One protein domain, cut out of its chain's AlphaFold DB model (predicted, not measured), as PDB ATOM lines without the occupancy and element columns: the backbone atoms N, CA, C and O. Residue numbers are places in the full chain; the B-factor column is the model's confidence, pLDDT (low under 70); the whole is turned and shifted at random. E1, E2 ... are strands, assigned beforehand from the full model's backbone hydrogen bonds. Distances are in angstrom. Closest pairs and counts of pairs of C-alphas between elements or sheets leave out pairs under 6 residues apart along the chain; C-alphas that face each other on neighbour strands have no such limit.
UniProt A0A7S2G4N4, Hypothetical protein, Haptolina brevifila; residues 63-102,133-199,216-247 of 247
ATOM      1  N   THR A  63     -27.192  21.536  49.405       77.38
ATOM      2  CA  THR A  63     -26.531  20.292  49.795       77.38
ATOM      3  C   THR A  63     -25.501  19.917  48.737       77.38
ATOM      4  O   THR A  63     -25.831  19.278  47.739       77.38
ATOM      5  N   LEU A  64     -24.260  20.350  48.944       84.25
ATOM      6  CA  LEU A  64     -23.095  19.890  48.199       84.25
ATOM      7  C   LEU A  64     -22.492  18.699  48.933       84.25
ATOM      8  O   LEU A  64     -22.183  18.798  50.121       84.25
ATOM      9  N   VAL A  65     -22.291  17.594  48.222       84.81
ATOM     10  CA  VAL A  65     -21.652  16.399  48.784       84.81
ATOM     11  C   VAL A  65     -20.537  15.956  47.861       84.81
ATOM     12  O   VAL A  65     -20.774  15.786  46.666       84.81
ATOM     13  N   VAL A  66     -19.352  15.719  48.420       86.81
ATOM     14  CA  VAL A  66     -18.291  14.964  47.750       86.81
ATOM     15  C   VAL A  66     -18.375  13.516  48.219       86.81
ATOM     16  O   VAL A  66     -18.339  13.249  49.415       86.81
ATOM     17  N   SER A  67     -18.515  12.576  47.288       83.75
ATOM     18  CA  SER A  67     -18.602  11.144  47.594       83.75
ATOM     19  C   SER A  67     -17.276  10.416  47.397       83.75
ATOM     20  O   SER A  67     -16.951   9.516  48.169       83.75
ATOM     21  N   SER A  68     -16.505  10.779  46.371       84.69
ATOM     22  CA  SER A  68     -15.189  10.198  46.104       84.69
ATOM     23  C   SER A  68     -14.368  11.074  45.161       84.69
ATOM     24  O   SER A  68     -14.890  11.990  44.525       84.69
ATOM     25  N   ILE A  69     -13.071  10.783  45.065       86.12
ATOM     26  CA  ILE A  69     -12.147  11.449  44.146       86.12
ATOM     27  C   ILE A  69     -11.272  10.421  43.430       86.12
ATOM     28  O   ILE A  69     -10.985   9.353  43.978       86.12
ATOM     29  N   TYR A  70     -10.841  10.749  42.215       83.25
ATOM     30  CA  TYR A  70      -9.915   9.949  41.428       83.25
ATOM     31  C   TYR A  70      -8.980  10.846  40.595       83.25
ATOM     32  O   TYR A  70      -9.479  11.681  39.846       83.25
ATOM     33  N   PRO A  71      -7.651  10.659  40.650       85.62
ATOM     34  CA  PRO A  71      -6.931   9.814  41.603       85.62
ATOM     35  C   PRO A  71      -7.037  10.353  43.044       85.62
ATOM     36  O   PRO A  71      -7.305  11.531  43.264       85.62
ATOM     37  N   GLN A  72      -6.814   9.485  44.037       87.25
ATOM     38  CA  GLN A  72      -6.781   9.874  45.462       87.25
ATOM     39  C   GLN A  72      -5.440  10.488  45.892       87.25
ATOM     40  O   GLN A  72      -5.300  10.953  47.023       87.25
ATOM     41  N   ALA A  73      -4.449  10.483  45.001       88.88
ATOM     42  CA  ALA A  73      -3.128  11.018  45.266       88.88
ATOM     43  C   ALA A  73      -2.480  11.591  44.000       88.88
ATOM     44  O   ALA A  73      -2.782  11.150  42.889       88.88
ATOM     45  N   GLY A  74      -1.562  12.542  44.166       90.00
ATOM     46  CA  GLY A  74      -0.849  13.184  43.060       90.00
ATOM     47  C   GLY A  74       0.467  13.844  43.480       90.00
ATOM     48  O   GLY A  74       0.747  13.970  44.675       90.00
ATOM     49  N   PRO A  75       1.294  14.259  42.511       89.88
ATOM     50  CA  PRO A  75       2.605  14.831  42.788       89.88
ATOM     51  C   PRO A  75       2.495  16.210  43.455       89.88
ATOM     52  O   PRO A  75       1.621  17.009  43.111       89.88
ATOM     53  N   LYS A  76       3.422  16.534  44.370       90.00
ATOM     54  CA  LYS A  76       3.506  17.861  45.024       90.00
ATOM     55  C   LYS A  76       3.648  19.026  44.046       90.00
ATOM     56  O   LYS A  76       3.235  20.134  44.368       90.00
ATOM     57  N   THR A  77       4.191  18.784  42.857       87.56
ATOM     58  CA  THR A  77       4.324  19.791  41.797       87.56
ATOM     59  C   THR A  77       2.982  20.246  41.218       87.56
ATOM     60  O   THR A  77       2.942  21.279  40.555       87.56
ATOM     61  N   GLY A  78       1.893  19.507  41.459       87.88
ATOM     62  CA  GLY A  78       0.593  19.774  40.847       87.88
ATOM     63  C   GLY A  78       0.606  19.577  39.328       87.88
ATOM     64  O   GLY A  78       1.459  18.867  38.792       87.88
ATOM     65  N   GLY A  79      -0.353  20.200  38.641       79.75
ATOM     66  CA  GLY A  79      -0.430  20.248  37.172       79.75
ATOM     67  C   GLY A  79      -1.209  19.106  36.511       79.75
ATOM     68  O   GLY A  79      -1.489  19.176  35.319       79.75
ATOM     69  N   ASN A  80      -1.613  18.095  37.282       75.38
ATOM     70  CA  ASN A  80      -2.518  17.040  36.821       75.38
ATOM     71  C   ASN A  80      -3.979  17.403  37.121       75.38
ATOM     72  O   ASN A  80      -4.261  18.264  37.949       75.38
ATOM     73  N   THR A  81      -4.928  16.719  36.489       78.94
ATOM     74  CA  THR A  81      -6.357  16.858  36.797       78.94
ATOM     75  C   THR A  81      -6.824  15.782  37.768       78.94
ATOM     76  O   THR A  81      -6.380  14.635  37.695       78.94
ATOM     77  N   ILE A  82      -7.783  16.126  38.620       83.62
ATOM     78  CA  ILE A  82      -8.528  15.175  39.442       83.62
ATOM     79  C   ILE A  82     -10.012  15.222  39.088       83.62
ATOM     80  O   ILE A  82     -10.554  16.278  38.769       83.62
ATOM     81  N   THR A  83     -10.677  14.081  39.196       81.12
ATOM     82  CA  THR A  83     -12.125  13.953  39.060       81.12
ATOM     83  C   THR A  83     -12.740  13.787  40.439       81.12
ATOM     84  O   THR A  83     -12.380  12.889  41.198       81.12
ATOM     85  N   VAL A  84     -13.692  14.653  40.756       84.62
ATOM     86  CA  VAL A  84     -14.439  14.685  42.006       84.62
ATOM     87  C   VAL A  84     -15.867  14.239  41.719       84.62
ATOM     88  O   VAL A  84     -16.551  14.790  40.855       84.62
ATOM     89  N   TYR A  85     -16.321  13.233  42.452       82.38
ATOM     90  CA  TYR A  85     -17.661  12.675  42.361       82.38
ATOM     91  C   TYR A  85     -18.508  13.169  43.519       82.38
ATOM     92  O   TYR A  85     -18.012  13.364  44.632       82.38
ATOM     93  N   GLY A  86     -19.795  13.372  43.264       80.81
ATOM     94  CA  GLY A  86     -20.661  13.947  44.271       80.81
ATOM     95  C   GLY A  86     -22.055  14.278  43.775       80.81
ATOM     96  O   GLY A  86     -22.516  13.792  42.742       80.81
ATOM     97  N   SER A  87     -22.736  15.116  44.546       79.31
ATOM     98  CA  SER A  87     -24.067  15.626  44.232       79.31
ATOM     99  C   SER A  87     -24.192  17.101  44.609       79.31
ATOM    100  O   SER A  87     -23.367  17.659  45.335       79.31
ATOM    101  N   GLY A  88     -25.205  17.762  44.044       79.06
ATOM    102  CA  GLY A  88     -25.428  19.199  44.232       79.06
ATOM    103  C   GLY A  88     -24.516  20.099  43.392       79.06
ATOM    104  O   GLY A  88     -24.688  21.316  43.410       79.06
ATOM    105  N   PHE A  89     -23.581  19.532  42.620       80.50
ATOM    106  CA  PHE A  89     -22.727  20.307  41.720       80.50
ATOM    107  C   PHE A  89     -23.571  21.011  40.656       80.50
ATOM    108  O   PHE A  89     -24.289  20.369  39.886       80.50
ATOM    109  N   ARG A  90     -23.472  22.342  40.606       77.56
ATOM    110  CA  ARG A  90     -24.218  23.168  39.658       77.56
ATOM    111  C   ARG A  90     -23.386  24.338  39.164       77.56
ATOM    112  O   ARG A  90     -22.745  25.040  39.939       77.56
ATOM    113  N   VAL A  91     -23.451  24.592  37.865       73.62
ATOM    114  CA  VAL A  91     -22.886  25.804  37.268       73.62
ATOM    115  C   VAL A  91     -23.827  26.977  37.563       73.62
ATOM    116  O   VAL A  91     -25.013  26.917  37.248       73.62
ATOM    117  N   LEU A  92     -23.311  28.037  38.192       73.38
ATOM    118  CA  LEU A  92     -24.105  29.205  38.602       73.38
ATOM    119  C   LEU A  92     -24.235  30.308  37.529       73.38
ATOM    120  O   LEU A  92     -24.830  31.356  37.781       73.38
ATOM    121  N   GLY A  93     -23.655  30.100  36.349       63.88
ATOM    122  CA  GLY A  93     -23.663  31.051  35.239       63.88
ATOM    123  C   GLY A  93     -22.556  30.757  34.226       63.88
ATOM    124  O   GLY A  93     -21.725  29.881  34.446       63.88
ATOM    125  N   GLY A  94     -22.538  31.510  33.126       54.38
ATOM    126  CA  GLY A  94     -21.649  31.270  31.982       54.38
ATOM    127  C   GLY A  94     -22.190  30.235  30.987       54.38
ATOM    128  O   GLY A  94     -23.171  29.542  31.251       54.38
ATOM    129  N   SER A  95     -21.560  30.164  29.814       44.19
ATOM    130  CA  SER A  95     -21.789  29.104  28.828       44.19
ATOM    131  C   SER A  95     -20.624  28.121  28.911       44.19
ATOM    132  O   SER A  95     -19.468  28.540  28.850       44.19
ATOM    133  N   LEU A  96     -20.910  26.825  29.071       45.97
ATOM    134  CA  LEU A  96     -19.904  25.770  28.929       45.97
ATOM    135  C   LEU A  96     -19.590  25.630  27.436       45.97
ATOM    136  O   LEU A  96     -20.107  24.744  26.766       45.97
ATOM    137  N   LEU A  97     -18.799  26.553  26.887       38.59
ATOM    138  CA  LEU A  97     -18.476  26.546  25.459       38.59
ATOM    139  C   LEU A  97     -17.476  25.445  25.078       38.59
ATOM    140  O   LEU A  97     -17.307  25.183  23.891       38.59
ATOM    141  N   ARG A  98     -16.838  24.781  26.055       39.81
ATOM    142  CA  ARG A  98     -15.992  23.600  25.841       39.81
ATOM    143  C   ARG A  98     -16.116  22.621  27.007       39.81
ATOM    144  O   ARG A  98     -15.743  22.949  28.132       39.81
ATOM    145  N   ALA A  99     -16.635  21.427  26.730       42.62
ATOM    146  CA  ALA A  99     -16.334  20.245  27.531       42.62
ATOM    147  C   ALA A  99     -14.855  19.880  27.308       42.62
ATOM    148  O   ALA A  99     -14.292  20.234  26.273       42.62
ATOM    149  N   CYS A 100     -14.203  19.208  28.258       42.88
ATOM    150  CA  CYS A 100     -12.842  18.720  28.028       42.88
ATOM    151  C   CYS A 100     -12.853  17.818  26.789       42.88
ATOM    152  O   CYS A 100     -13.520  16.782  26.812       42.88
ATOM    153  N   ASP A 101     -12.164  18.213  25.718       39.09
ATOM    154  CA  ASP A 101     -12.074  17.402  24.507       39.09
ATOM    155  C   ASP A 101     -11.434  16.052  24.872       39.09
ATOM    156  O   ASP A 101     -10.498  15.972  25.673       39.09
ATOM    157  N   ALA A 102     -11.988  14.956  24.352       38.06
ATOM    158  CA  ALA A 102     -11.338  13.656  24.474       38.06
ATOM    159  C   ALA A 102      -9.991  13.713  23.736       38.06
ATOM    160  O   ALA A 102      -9.938  14.244  22.624       38.06
ATOM    161  N   ASP A 133      -8.318   8.228  30.457       35.22
ATOM    162  CA  ASP A 133      -7.760   9.068  29.397       35.22
ATOM    163  C   ASP A 133      -7.501  10.430  30.040       35.22
ATOM    164  O   ASP A 133      -8.436  11.094  30.498       35.22
ATOM    165  N   SER A 134      -6.225  10.792  30.151       37.50
ATOM    166  CA  SER A 134      -5.758  12.065  30.689       37.50
ATOM    167  C   SER A 134      -6.293  13.188  29.803       37.50
ATOM    168  O   SER A 134      -5.621  13.627  28.884       37.50
ATOM    169  N   ARG A 135      -7.548  13.616  29.977       36.81
ATOM    170  CA  ARG A 135      -8.094  14.708  29.171       36.81
ATOM    171  C   ARG A 135      -7.323  15.967  29.527       36.81
ATOM    172  O   ARG A 135      -7.502  16.526  30.605       36.81
ATOM    173  N   VAL A 136      -6.492  16.433  28.600       37.06
ATOM    174  CA  VAL A 136      -6.002  17.805  28.635       37.06
ATOM    175  C   VAL A 136      -7.217  18.660  28.322       37.06
ATOM    176  O   VAL A 136      -7.586  18.841  27.162       37.06
ATOM    177  N   CYS A 137      -7.887  19.145  29.364       38.66
ATOM    178  CA  CYS A 137      -8.793  20.263  29.206       38.66
ATOM    179  C   CYS A 137      -7.896  21.411  28.723       38.66
ATOM    180  O   CYS A 137      -7.204  22.038  29.520       38.66
ATOM    181  N   SER A 138      -7.809  21.617  27.404       38.53
ATOM    182  CA  SER A 138      -7.212  22.832  26.853       38.53
ATOM    183  C   SER A 138      -7.846  23.992  27.603       38.53
ATOM    184  O   SER A 138      -9.076  23.956  27.733       38.53
ATOM    185  N   GLU A 139      -7.048  24.951  28.100       38.69
ATOM    186  CA  GLU A 139      -7.573  26.160  28.749       38.69
ATOM    187  C   GLU A 139      -8.826  26.580  27.976       38.69
ATOM    188  O   GLU A 139      -8.727  26.822  26.762       38.69
ATOM    189  N   PRO A 140     -10.025  26.535  28.589       37.16
ATOM    190  CA  PRO A 140     -11.219  26.911  27.865       37.16
ATOM    191  C   PRO A 140     -10.954  28.313  27.341       37.16
ATOM    192  O   PRO A 140     -10.507  29.168  28.108       37.16
ATOM    193  N   LEU A 141     -11.166  28.524  26.034       35.78
ATOM    194  CA  LEU A 141     -11.142  29.860  25.446       35.78
ATOM    195  C   LEU A 141     -11.908  30.758  26.410       35.78
ATOM    196  O   LEU A 141     -13.092  30.521  26.658       35.78
ATOM    197  N   ILE A 142     -11.174  31.674  27.040       41.19
ATOM    198  CA  ILE A 142     -11.647  32.501  28.140       41.19
ATOM    199  C   ILE A 142     -12.727  33.408  27.566       41.19
ATOM    200  O   ILE A 142     -12.447  34.506  27.102       41.19
ATOM    201  N   ASP A 143     -13.960  32.923  27.557       37.84
ATOM    202  CA  ASP A 143     -15.141  33.723  27.285       37.84
ATOM    203  C   ASP A 143     -16.343  33.102  28.004       37.84
ATOM    204  O   ASP A 143     -17.305  32.609  27.418       37.84
ATOM    205  N   GLY A 144     -16.247  33.007  29.330       36.06
ATOM    206  CA  GLY A 144     -17.326  32.421  30.115       36.06
ATOM    207  C   GLY A 144     -17.003  32.290  31.591       36.06
ATOM    208  O   GLY A 144     -16.030  31.674  32.000       36.06
ATOM    209  N   THR A 145     -17.844  32.890  32.416       43.94
ATOM    210  CA  THR A 145     -17.725  32.999  33.866       43.94
ATOM    211  C   THR A 145     -17.933  31.665  34.597       43.94
ATOM    212  O   THR A 145     -18.959  31.498  35.253       43.94
ATOM    213  N   ASN A 146     -16.952  30.757  34.614       48.94
ATOM    214  CA  ASN A 146     -16.923  29.620  35.557       48.94
ATOM    215  C   ASN A 146     -16.621  30.077  37.004       48.94
ATOM    216  O   ASN A 146     -15.842  29.471  37.731       48.94
ATOM    217  N   ARG A 147     -17.263  31.159  37.462       58.69
ATOM    218  CA  ARG A 147     -17.148  31.699  38.831       58.69
ATOM    219  C   ARG A 147     -17.991  30.926  39.855       58.69
ATOM    220  O   ARG A 147     -18.242  31.434  40.941       58.69
ATOM    221  N   GLY A 148     -18.472  29.747  39.466       67.00
ATOM    222  CA  GLY A 148     -19.321  28.892  40.275       67.00
ATOM    223  C   GLY A 148     -18.490  27.833  40.992       67.00
ATOM    224  O   GLY A 148     -17.969  28.038  42.079       67.00
ATOM    225  N   LEU A 149     -18.334  26.685  40.347       80.62
ATOM    226  CA  LEU A 149     -17.698  25.529  40.964       80.62
ATOM    227  C   LEU A 149     -16.190  25.711  41.122       80.62
ATOM    228  O   LEU A 149     -15.467  25.950  40.155       80.62
ATOM    229  N   GLN A 150     -15.724  25.558  42.355       87.06
ATOM    230  CA  GLN A 150     -14.313  25.579  42.696       87.06
ATOM    231  C   GLN A 150     -13.994  24.474  43.693       87.06
ATOM    232  O   GLN A 150     -14.812  24.142  44.556       87.06
ATOM    233  N   CYS A 151     -12.790  23.932  43.577       90.94
ATOM    234  CA  CYS A 151     -12.276  22.903  44.465       90.94
ATOM    235  C   CYS A 151     -11.280  23.528  45.435       90.94
ATOM    236  O   CYS A 151     -10.520  24.440  45.096       90.94
ATOM    237  N   LEU A 152     -11.313  23.051  46.668       92.88
ATOM    238  CA  LEU A 152     -10.526  23.563  47.771       92.88
ATOM    239  C   LEU A 152      -9.658  22.427  48.286       92.88
ATOM    240  O   LEU A 152     -10.177  21.393  48.687       92.88
ATOM    241  N   PHE A 153      -8.345  22.631  48.287       92.75
ATOM    242  CA  PHE A 153      -7.393  21.662  48.817       92.75
ATOM    243  C   PHE A 153      -6.805  22.209  50.117       92.75
ATOM    244  O   PHE A 153      -5.931  23.078  50.104       92.75
ATOM    245  N   GLY A 154      -7.314  21.753  51.261       90.06
ATOM    246  CA  GLY A 154      -6.959  22.301  52.568       90.06
ATOM    247  C   GLY A 154      -7.043  23.829  52.559       90.06
ATOM    248  O   GLY A 154      -8.039  24.401  52.129       90.06
ATOM    249  N   ASN A 155      -5.961  24.509  52.944       88.06
ATOM    250  CA  ASN A 155      -5.895  25.976  52.967       88.06
ATOM    251  C   ASN A 155      -5.371  26.623  51.666       88.06
ATOM    252  O   ASN A 155      -5.197  27.841  51.623       88.06
ATOM    253  N   MET A 156      -5.139  25.850  50.600       89.19
ATOM    254  CA  MET A 156      -4.614  26.362  49.325       89.19
ATOM    255  C   MET A 156      -5.655  27.174  48.544       89.19
ATOM    256  O   MET A 156      -6.845  26.889  48.681       89.19
ATOM    257  N   PRO A 157      -5.252  28.156  47.713       87.75
ATOM    258  CA  PRO A 157      -6.178  28.923  46.880       87.75
ATOM    259  C   PRO A 157      -7.169  28.035  46.122       87.75
ATOM    260  O   PRO A 157      -6.823  26.939  45.684       87.75
ATOM    261  N   ALA A 158      -8.402  28.517  45.986       87.88
ATOM    262  CA  ALA A 158      -9.438  27.789  45.277       87.88
ATOM    263  C   ALA A 158      -9.050  27.608  43.806       87.88
ATOM    264  O   ALA A 158      -8.640  28.567  43.146       87.88
ATOM    265  N   VAL A 159      -9.197  26.386  43.302       86.44
ATOM    266  CA  VAL A 159      -8.968  26.062  41.893       86.44
ATOM    267  C   VAL A 159     -10.298  25.952  41.170       86.44
ATOM    268  O   VAL A 159     -11.311  25.570  41.760       86.44
ATOM    269  N   HIS A 160     -10.317  26.296  39.887       77.25
ATOM    270  CA  HIS A 160     -11.534  26.185  39.095       77.25
ATOM    271  C   HIS A 160     -11.912  24.718  38.893       77.25
ATOM    272  O   HIS A 160     -11.050  23.863  38.686       77.25
ATOM    273  N   GLY A 161     -13.212  24.453  38.979       75.50
ATOM    274  CA  GLY A 161     -13.789  23.153  38.695       75.50
ATOM    275  C   GLY A 161     -14.657  23.194  37.436       75.50
ATOM    276  O   GLY A 161     -15.391  24.157  37.204       75.50
ATOM    277  N   TYR A 162     -14.610  22.130  36.639       73.75
ATOM    278  CA  TYR A 162     -15.382  21.981  35.405       73.75
ATOM    279  C   TYR A 162     -16.385  20.845  35.533       73.75
ATOM    280  O   TYR A 162     -16.021  19.712  35.845       73.75
ATOM    281  N   LEU A 163     -17.661  21.148  35.306       71.31
ATOM    282  CA  LEU A 163     -18.716  20.150  35.401       71.31
ATOM    283  C   LEU A 163     -18.662  19.199  34.203       71.31
ATOM    284  O   LEU A 163     -18.654  19.644  33.058       71.31
ATOM    285  N   LEU A 164     -18.710  17.901  34.472       66.31
ATOM    286  CA  LEU A 164     -18.863  16.849  33.481       66.31
ATOM    287  C   LEU A 164     -20.127  16.035  33.738       66.31
ATOM    288  O   LEU A 164     -20.479  15.737  34.883       66.31
ATOM    289  N   ARG A 165     -20.770  15.616  32.647       60.72
ATOM    290  CA  ARG A 165     -21.782  14.560  32.678       60.72
ATOM    291  C   ARG A 165     -21.076  13.214  32.574       60.72
ATOM    292  O   ARG A 165     -20.282  12.991  31.662       60.72
ATOM    293  N   VAL A 166     -21.358  12.330  33.517       57.94
ATOM    294  CA  VAL A 166     -20.794  10.976  33.557       57.94
ATOM    295  C   VAL A 166     -21.915   9.955  33.527       57.94
ATOM    296  O   VAL A 166     -23.036  10.252  33.939       57.94
ATOM    297  N   ASP A 167     -21.631   8.747  33.057       58.06
ATOM    298  CA  ASP A 167     -22.541   7.629  33.273       58.06
ATOM    299  C   ASP A 167     -22.487   7.243  34.760       58.06
ATOM    300  O   ASP A 167     -21.422   6.983  35.313       58.06
ATOM    301  N   ALA A 168     -23.620   7.225  35.455       56.44
ATOM    302  CA  ALA A 168     -23.673   6.850  36.865       56.44
ATOM    303  C   ALA A 168     -23.437   5.346  37.087       56.44
ATOM    304  O   ALA A 168     -23.140   4.947  38.213       56.44
ATOM    305  N   SER A 169     -23.580   4.512  36.050       56.44
ATOM    306  CA  SER A 169     -23.222   3.090  36.090       56.44
ATOM    307  C   SER A 169     -21.720   2.862  35.888       56.44
ATOM    308  O   SER A 169     -21.160   1.915  36.444       56.44
ATOM    309  N   GLU A 170     -21.052   3.779  35.186       58.59
ATOM    310  CA  GLU A 170     -19.610   3.785  34.984       58.59
ATOM    311  C   GLU A 170     -19.020   5.196  35.202       58.59
ATOM    312  O   GLU A 170     -18.671   5.899  34.259       58.59
ATOM    313  N   PRO A 171     -18.844   5.636  36.460       49.97
ATOM    314  CA  PRO A 171     -18.447   7.014  36.773       49.97
ATOM    315  C   PRO A 171     -17.049   7.401  36.257       49.97
ATOM    316  O   PRO A 171     -16.705   8.580  36.198       49.97
ATOM    317  N   LEU A 172     -16.224   6.424  35.870       51.72
ATOM    318  CA  LEU A 172     -14.900   6.649  35.281       51.72
ATOM    319  C   LEU A 172     -14.957   6.952  33.772       51.72
ATOM    320  O   LEU A 172     -13.933   7.302  33.190       51.72
ATOM    321  N   THR A 173     -16.126   6.824  33.139       51.00
ATOM    322  CA  THR A 173     -16.341   7.061  31.708       51.00
ATOM    323  C   THR A 173     -17.252   8.283  31.515       51.00
ATOM    324  O   THR A 173     -18.458   8.222  31.767       51.00
ATOM    325  N   PRO A 174     -16.701   9.440  31.097       49.28
ATOM    326  CA  PRO A 174     -17.513  10.605  30.761       49.28
ATOM    327  C   PRO A 174     -18.351  10.344  29.504       49.28
ATOM    328  O   PRO A 174     -17.865   9.743  28.543       49.28
ATOM    329  N   LEU A 175     -19.594  10.829  29.502       51.72
ATOM    330  CA  LEU A 175     -20.479  10.732  28.340       51.72
ATOM    331  C   LEU A 175     -20.008  11.721  27.263       51.72
ATOM    332  O   LEU A 175     -19.732  12.885  27.557       51.72
ATOM    333  N   LEU A 176     -19.887  11.257  26.016       54.97
ATOM    334  CA  LEU A 176     -19.736  12.139  24.854       54.97
ATOM    335  C   LEU A 176     -21.087  12.825  24.608       54.97
ATOM    336  O   LEU A 176     -22.113  12.152  24.681       54.97
ATOM    337  N   ASP A 177     -21.094  14.128  24.301       48.00
ATOM    338  CA  ASP A 177     -22.328  14.924  24.134       48.00
ATOM    339  C   ASP A 177     -23.322  14.321  23.111       48.00
ATOM    340  O   ASP A 177     -24.525  14.552  23.219       48.00
ATOM    341  N   ASP A 178     -22.843  13.486  22.179       45.78
ATOM    342  CA  ASP A 178     -23.650  12.825  21.141       45.78
ATOM    343  C   ASP A 178     -24.182  11.424  21.521       45.78
ATOM    344  O   ASP A 178     -24.953  10.834  20.763       45.78
ATOM    345  N   TYR A 179     -23.798  10.868  22.678       45.72
ATOM    346  CA  TYR A 179     -24.228   9.545  23.156       45.72
ATOM    347  C   TYR A 179     -24.952   9.670  24.499       45.72
ATOM    348  O   TYR A 179     -24.401   9.410  25.568       45.72
ATOM    349  N   VAL A 180     -26.226  10.049  24.441       49.88
ATOM    350  CA  VAL A 180     -27.153   9.843  25.556       49.88
ATOM    351  C   VAL A 180     -27.971   8.602  25.218       49.88
ATOM    352  O   VAL A 180     -28.902   8.677  24.420       49.88
ATOM    353  N   GLU A 181     -27.614   7.443  25.779       53.28
ATOM    354  CA  GLU A 181     -28.580   6.340  25.850       53.28
ATOM    355  C   GLU A 181     -29.794   6.848  26.639       53.28
ATOM    356  O   GLU A 181     -29.626   7.410  27.721       53.28
ATOM    357  N   GLU A 182     -31.009   6.674  26.107       52.53
ATOM    358  CA  GLU A 182     -32.251   7.163  26.738       52.53
ATOM    359  C   GLU A 182     -32.435   6.647  28.182       52.53
ATOM    360  O   GLU A 182     -33.120   7.289  28.978       52.53
ATOM    361  N   ASP A 183     -31.763   5.543  28.536       45.44
ATOM    362  CA  ASP A 183     -31.792   4.897  29.853       45.44
ATOM    363  C   ASP A 183     -30.514   5.097  30.701       45.44
ATOM    364  O   ASP A 183     -30.447   4.620  31.842       45.44
ATOM    365  N   ALA A 184     -29.490   5.799  30.195       51.12
ATOM    366  CA  ALA A 184     -28.269   6.042  30.960       51.12
ATOM    367  C   ALA A 184     -28.571   6.974  32.140       51.12
ATOM    368  O   ALA A 184     -29.009   8.117  31.985       51.12
ATOM    369  N   ARG A 185     -28.318   6.497  33.363       51.78
ATOM    370  CA  ARG A 185     -28.395   7.345  34.556       51.78
ATOM    371  C   ARG A 185     -27.270   8.366  34.458       51.78
ATOM    372  O   ARG A 185     -26.123   8.020  34.686       51.78
ATOM    373  N   VAL A 186     -27.575   9.613  34.128       53.62
ATOM    374  CA  VAL A 186     -26.553  10.663  34.043       53.62
ATOM    375  C   VAL A 186     -26.176  11.118  35.455       53.62
ATOM    376  O   VAL A 186     -27.003  11.663  36.186       53.62
ATOM    377  N   GLY A 187     -24.932  10.864  35.849       55.41
ATOM    378  CA  GLY A 187     -24.301  11.412  37.044       55.41
ATOM    379  C   GLY A 187     -23.557  12.715  36.749       55.41
ATOM    380  O   GLY A 187     -23.346  13.098  35.594       55.41
ATOM    381  N   THR A 188     -23.123  13.386  37.813       63.69
ATOM    382  CA  THR A 188     -22.390  14.649  37.722       63.69
ATOM    383  C   THR A 188     -21.014  14.488  38.358       63.69
ATOM    384  O   THR A 188     -20.912  14.107  39.523       63.69
ATOM    385  N   ALA A 189     -19.961  14.787  37.603       68.88
ATOM    386  CA  ALA A 189     -18.589  14.834  38.100       68.88
ATOM    387  C   ALA A 189     -18.006  16.237  37.914       68.88
ATOM    388  O   ALA A 189     -18.498  17.031  37.113       68.88
ATOM    389  N   LEU A 190     -16.961  16.544  38.669       77.50
ATOM    390  CA  LEU A 190     -16.252  17.813  38.625       77.50
ATOM    391  C   LEU A 190     -14.770  17.546  38.365       77.50
ATOM    392  O   LEU A 190     -14.148  16.819  39.131       77.50
ATOM    393  N   ILE A 191     -14.193  18.126  37.314       80.12
ATOM    394  CA  ILE A 191     -12.741  18.109  37.110       80.12
ATOM    395  C   ILE A 191     -12.131  19.320  37.794       80.12
ATOM    396  O   ILE A 191     -12.538  20.440  37.503       80.12
ATOM    397  N   CYS A 192     -11.130  19.101  38.637       84.44
ATOM    398  CA  CYS A 192     -10.323  20.159  39.234       84.44
ATOM    399  C   CYS A 192      -8.872  20.026  38.779       84.44
ATOM    400  O   CYS A 192      -8.342  18.917  38.683       84.44
ATOM    401  N   GLU A 193      -8.202  21.151  38.577       84.62
ATOM    402  CA  GLU A 193      -6.746  21.165  38.446       84.62
ATOM    403  C   GLU A 193      -6.100  20.954  39.817       84.62
ATOM    404  O   GLU A 193      -6.491  21.574  40.803       84.62
ATOM    405  N   LEU A 194      -5.109  20.070  39.893       87.19
ATOM    406  CA  LEU A 194      -4.345  19.830  41.106       87.19
ATOM    407  C   LEU A 194      -3.363  20.993  41.325       87.19
ATOM    408  O   LEU A 194      -2.424  21.138  40.531       87.19
ATOM    409  N   PRO A 195      -3.522  21.810  42.385       90.06
ATOM    410  CA  PRO A 195      -2.565  22.868  42.676       90.06
ATOM    411  C   PRO A 195      -1.227  22.280  43.130       90.06
ATOM    412  O   PRO A 195      -1.168  21.182  43.687       90.06
ATOM    413  N   ALA A 196      -0.150  23.039  42.940       90.12
ATOM    414  CA  ALA A 196       1.125  22.728  43.571       90.12
ATOM    415  C   ALA A 196       1.010  22.888  45.096       90.12
ATOM    416  O   ALA A 196       0.451  23.877  45.583       90.12
ATOM    417  N   LEU A 197       1.562  21.932  45.845       87.88
ATOM    418  CA  LEU A 197       1.639  22.030  47.297       87.88
ATOM    419  C   LEU A 197       2.659  23.126  47.665       87.88
ATOM    420  O   LEU A 197       3.797  23.055  47.203       87.88
ATOM    421  N   PRO A 198       2.302  24.128  48.491       84.06
ATOM    422  CA  PRO A 198       3.254  25.144  48.923       84.06
ATOM    423  C   PRO A 198       4.438  24.526  49.678       84.06
ATOM    424  O   PRO A 198       4.235  23.682  50.550       84.06
ATOM    425  N   ASP A 199       5.654  25.021  49.425       70.06
ATOM    426  CA  ASP A 199       6.896  24.560  50.079       70.06
ATOM    427  C   ASP A 199       6.866  24.681  51.618       70.06
ATOM    428  O   ASP A 199       7.654  24.054  52.324       70.06
ATOM    429  N   PRO A 216      11.674  14.357  54.937       59.31
ATOM    430  CA  PRO A 216      11.732  14.670  53.509       59.31
ATOM    431  C   PRO A 216      11.266  13.445  52.711       59.31
ATOM    432  O   PRO A 216      11.698  12.335  53.017       59.31
ATOM    433  N   GLY A 217      10.355  13.609  51.749       66.25
ATOM    434  CA  GLY A 217       9.716  12.466  51.080       66.25
ATOM    435  C   GLY A 217       8.336  12.079  51.622       66.25
ATOM    436  O   GLY A 217       7.637  11.292  50.989       66.25
ATOM    437  N   SER A 218       7.922  12.586  52.793       78.06
ATOM    438  CA  SER A 218       6.656  12.153  53.398       78.06
ATOM    439  C   SER A 218       5.455  12.642  52.584       78.06
ATOM    440  O   SER A 218       5.434  13.813  52.174       78.06
ATOM    441  N   PRO A 219       4.441  11.779  52.384       84.88
ATOM    442  CA  PRO A 219       3.193  12.194  51.776       84.88
ATOM    443  C   PRO A 219       2.449  13.182  52.682       84.88
ATOM    444  O   PRO A 219       2.515  13.090  53.911       84.88
ATOM    445  N   VAL A 220       1.739  14.131  52.072       88.19
ATOM    446  CA  VAL A 220       0.967  15.164  52.775       88.19
ATOM    447  C   VAL A 220      -0.487  15.052  52.358       88.19
ATOM    448  O   VAL A 220      -0.821  15.300  51.203       88.19
ATOM    449  N   SER A 221      -1.357  14.711  53.300       91.25
ATOM    450  CA  SER A 221      -2.792  14.644  53.046       91.25
ATOM    451  C   SER A 221      -3.490  15.961  53.350       91.25
ATOM    452  O   SER A 221      -3.222  16.606  54.366       91.25
ATOM    453  N   VAL A 222      -4.417  16.344  52.477       92.12
ATOM    454  CA  VAL A 222      -5.287  17.505  52.656       92.12
ATOM    455  C   VAL A 222      -6.747  17.124  52.457       92.12
ATOM    456  O   VAL A 222      -7.087  16.178  51.753       92.12
ATOM    457  N   CYS A 223      -7.611  17.908  53.082       93.12
ATOM    458  CA  CYS A 223      -9.057  17.843  52.934       93.12
ATOM    459  C   CYS A 223      -9.452  18.465  51.586       93.12
ATOM    460  O   CYS A 223      -9.092  19.616  51.327       93.12
ATOM    461  N   LEU A 224     -10.136  17.710  50.724       94.12
ATOM    462  CA  LEU A 224     -10.699  18.207  49.472       94.12
ATOM    463  C   LEU A 224     -12.183  18.507  49.639       94.12
ATOM    464  O   LEU A 224     -12.978  17.617  49.946       94.12
ATOM    465  N   GLU A 225     -12.547  19.752  49.355       94.06
ATOM    466  CA  GLU A 225     -13.917  20.257  49.424       94.06
ATOM    467  C   GLU A 225     -14.317  20.936  48.109       94.06
ATOM    468  O   GLU A 225     -13.470  21.343  47.309       94.06
ATOM    469  N   VAL A 226     -15.623  21.102  47.896       91.12
ATOM    470  CA  VAL A 226     -16.174  21.831  46.744       91.12
ATOM    471  C   VAL A 226     -17.042  22.985  47.227       91.12
ATOM    472  O   VAL A 226     -17.796  22.853  48.186       91.12
ATOM    473  N   THR A 227     -16.956  24.121  46.544       89.19
ATOM    474  CA  THR A 227     -17.788  25.307  46.775       89.19
ATOM    475  C   THR A 227     -18.353  25.822  45.454       89.19
ATOM    476  O   THR A 227     -17.767  25.619  44.390       89.19
ATOM    477  N   LEU A 228     -19.502  26.494  45.518       84.56
ATOM    478  CA  LEU A 228     -20.165  27.096  44.361       84.56
ATOM    479  C   LEU A 228     -19.745  28.548  44.102       84.56
ATOM    480  O   LEU A 228     -20.298  29.172  43.204       84.56
ATOM    481  N   ASN A 229     -18.826  29.128  44.874       80.50
ATOM    482  CA  ASN A 229     -18.413  30.525  44.678       80.50
ATOM    483  C   ASN A 229     -17.005  30.865  45.191       80.50
ATOM    484  O   ASN A 229     -16.658  32.043  45.296       80.50
ATOM    485  N   GLY A 230     -16.221  29.862  45.585       81.06
ATOM    486  CA  GLY A 230     -14.910  30.059  46.208       81.06
ATOM    487  C   GLY A 230     -14.941  30.425  47.690       81.06
ATOM    488  O   GLY A 230     -13.889  30.511  48.323       81.06
ATOM    489  N   ASN A 231     -16.121  30.623  48.283       85.19
ATOM    490  CA  ASN A 231     -16.239  30.872  49.709       85.19
ATOM    491  C   ASN A 231     -16.158  29.550  50.482       85.19
ATOM    492  O   ASN A 231     -17.049  28.703  50.391       85.19
ATOM    493  N   ARG A 232     -15.106  29.407  51.292       87.12
ATOM    494  CA  ARG A 232     -14.869  28.232  52.144       87.12
ATOM    495  C   ARG A 232     -15.954  28.012  53.186       87.12
ATOM    496  O   ARG A 232     -16.253  26.876  53.514       87.12
ATOM    497  N   SER A 233     -16.580  29.081  53.683       87.94
ATOM    498  CA  SER A 233     -17.666  28.942  54.661       87.94
ATOM    499  C   SER A 233     -18.941  28.341  54.055       87.94
ATOM    500  O   SER A 233     -19.917  28.153  54.771       87.94
ATOM    501  N   GLN A 234     -18.965  28.141  52.735       87.69
ATOM    502  CA  GLN A 234     -20.062  27.557  51.962       87.69
ATOM    503  C   GLN A 234     -19.575  26.342  51.156       87.69
ATOM    504  O   GLN A 234     -20.175  25.980  50.145       87.69
ATOM    505  N   ALA A 235     -18.443  25.759  51.556       89.62
ATOM    506  CA  ALA A 235     -17.961  24.519  50.983       89.62
ATOM    507  C   ALA A 235     -18.735  23.313  51.541       89.62
ATOM    508  O   ALA A 235     -19.477  23.420  52.520       89.62
ATOM    509  N   THR A 236     -18.556  22.160  50.903       89.06
ATOM    510  CA  THR A 236     -19.027  20.850  51.378       89.06
ATOM    511  C   THR A 236     -18.586  20.595  52.818       89.06
ATOM    512  O   THR A 236     -17.429  20.834  53.143       89.06
ATOM    513  N   THR A 237     -19.473  20.071  53.666       80.31
ATOM    514  CA  THR A 237     -19.161  19.792  55.084       80.31
ATOM    515  C   THR A 237     -18.360  18.512  55.294       80.31
ATOM    516  O   THR A 237     -17.606  18.416  56.259       80.31
ATOM    517  N   ASP A 238     -18.536  17.535  54.404       80.44
ATOM    518  CA  ASP A 238     -17.799  16.276  54.406       80.44
ATOM    519  C   ASP A 238     -16.746  16.341  53.302       80.44
ATOM    520  O   ASP A 238     -17.083  16.453  52.119       80.44
ATOM    521  N   CYS A 239     -15.474  16.308  53.693       86.19
ATOM    522  CA  CYS A 239     -14.369  16.353  52.750       86.19
ATOM    523  C   CYS A 239     -13.753  14.982  52.513       86.19
ATOM    524  O   CYS A 239     -13.770  14.105  53.380       86.19
ATOM    525  N   VAL A 240     -13.184  14.812  51.324       91.06
ATOM    526  CA  VAL A 240     -12.461  13.596  50.944       91.06
ATOM    527  C   VAL A 240     -10.966  13.866  51.034       91.06
ATOM    528  O   VAL A 240     -10.490  14.923  50.632       91.06
ATOM    529  N   GLU A 241     -10.214  12.924  51.591       94.06
ATOM    530  CA  GLU A 241      -8.766  13.054  51.720       94.06
ATOM    531  C   GLU A 241      -8.080  12.909  50.354       94.06
ATOM    532  O   GLU A 241      -8.333  11.950  49.623       94.06
ATOM    533  N   PHE A 242      -7.196  13.852  50.030       93.12
ATOM    534  CA  PHE A 242      -6.291  13.783  48.887       93.12
ATOM    535  C   PHE A 242      -4.842  13.820  49.367       93.12
ATOM    536  O   PHE A 242      -4.476  14.690  50.161       93.12
ATOM    537  N   THR A 243      -4.001  12.924  48.856       92.06
ATOM    538  CA  THR A 243      -2.611  12.789  49.305       92.06
ATOM    539  C   THR A 243      -1.606  13.270  48.258       92.06
ATOM    540  O   THR A 243      -1.511  12.740  47.155       92.06
ATOM    541  N   PHE A 244      -0.777  14.238  48.629       90.56
ATOM    542  CA  PHE A 244       0.377  14.651  47.840       90.56
ATOM    543  C   PHE A 244       1.583  13.747  48.103       90.56
ATOM    544  O   PHE A 244       1.892  13.478  49.263       90.56
ATOM    545  N   TYR A 245       2.307  13.346  47.058       86.62
ATOM    546  CA  TYR A 245       3.562  12.590  47.153       86.62
ATOM    547  C   TYR A 245       4.702  13.262  46.373       86.62
ATOM    548  O   TYR A 245       4.466  14.085  45.488       86.62
ATOM    549  N   ASP A 246       5.944  12.934  46.729       83.25
ATOM    550  CA  ASP A 246       7.124  13.321  45.946       83.25
ATOM    551  C   ASP A 246       7.295  12.366  44.757       83.25
ATOM    552  O   ASP A 246       7.136  11.156  44.916       83.25
ATOM    553  N   THR A 247       7.592  12.921  43.581       66.56
ATOM    554  CA  THR A 247       7.895  12.167  42.351       66.56
ATOM    555  C   THR A 247       9.266  11.518  42.395       66.56
ATOM    556  O   THR A 247      10.211  12.225  42.818       66.56
TER     557      THR A 247
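AT A GLANCE: This is residues 63 to 102, 133 to 199 and 216 to 247 of the 247 residues of the protein "Hypothetical protein" of Haptolina brevifila (UniProt A0A7S2G4N4). With little regular structure, the domain is a nearly closed barrel of one curled sheet, folded so that E1 E3 E6 face E4 E7 E8 E2 with E5 as hinge. The 139 printed residues include eight strands, E1 to E8 in chain order, and no named helix; 51 residues are in them, all strand. The mixed sheet is ordered E1 E3 E6 E5 E4 E7 E8 E2. The whole is compact, radius of gyration 14.9 A, spanning 51 by 30 by 29 A.

HOW THE PARTS SIT: E1, residues 65 to 70, is antiparallel to E3, residues 81 to 87, with N 67 and O 85 2.8 A apart. E8, residues 240 to 245, is parallel to E2, residues 73 to 75, with N 74 and O 243 3.0 A apart. The closest C-alphas of E1 and E8, Ser 68 and Val 240, are 6.5 A apart. E4, residues 150 to 153, E5, residues 159 to 167, and E6, residues 186 to 193, form a meander, each antiparallel to the one before; N 151 and O 159 are 2.9 A apart, N 162 and O 191 2.8 A. E7, residues 220 to 227, is antiparallel to E4, with N 152 and O 225 2.8 A apart, and forms a hairpin with E8.

IN THESE COORDINATES: E1 begins at C-alpha 65 (-21.652, 16.399, 48.784); E8 ends at C-alpha 245 (3.562, 12.590, 47.153). E5 measures 24.5 A.

THE WHOLE: C-alphas 102 and 133 are 7.6 A apart across one cut, 199 and 216 11.5 A across the other. The links E5 to E6 and E7 to E8 are long. Mean pLDDT of the printed part is 70.9; 55 residues are under 70, among them 164 to 189.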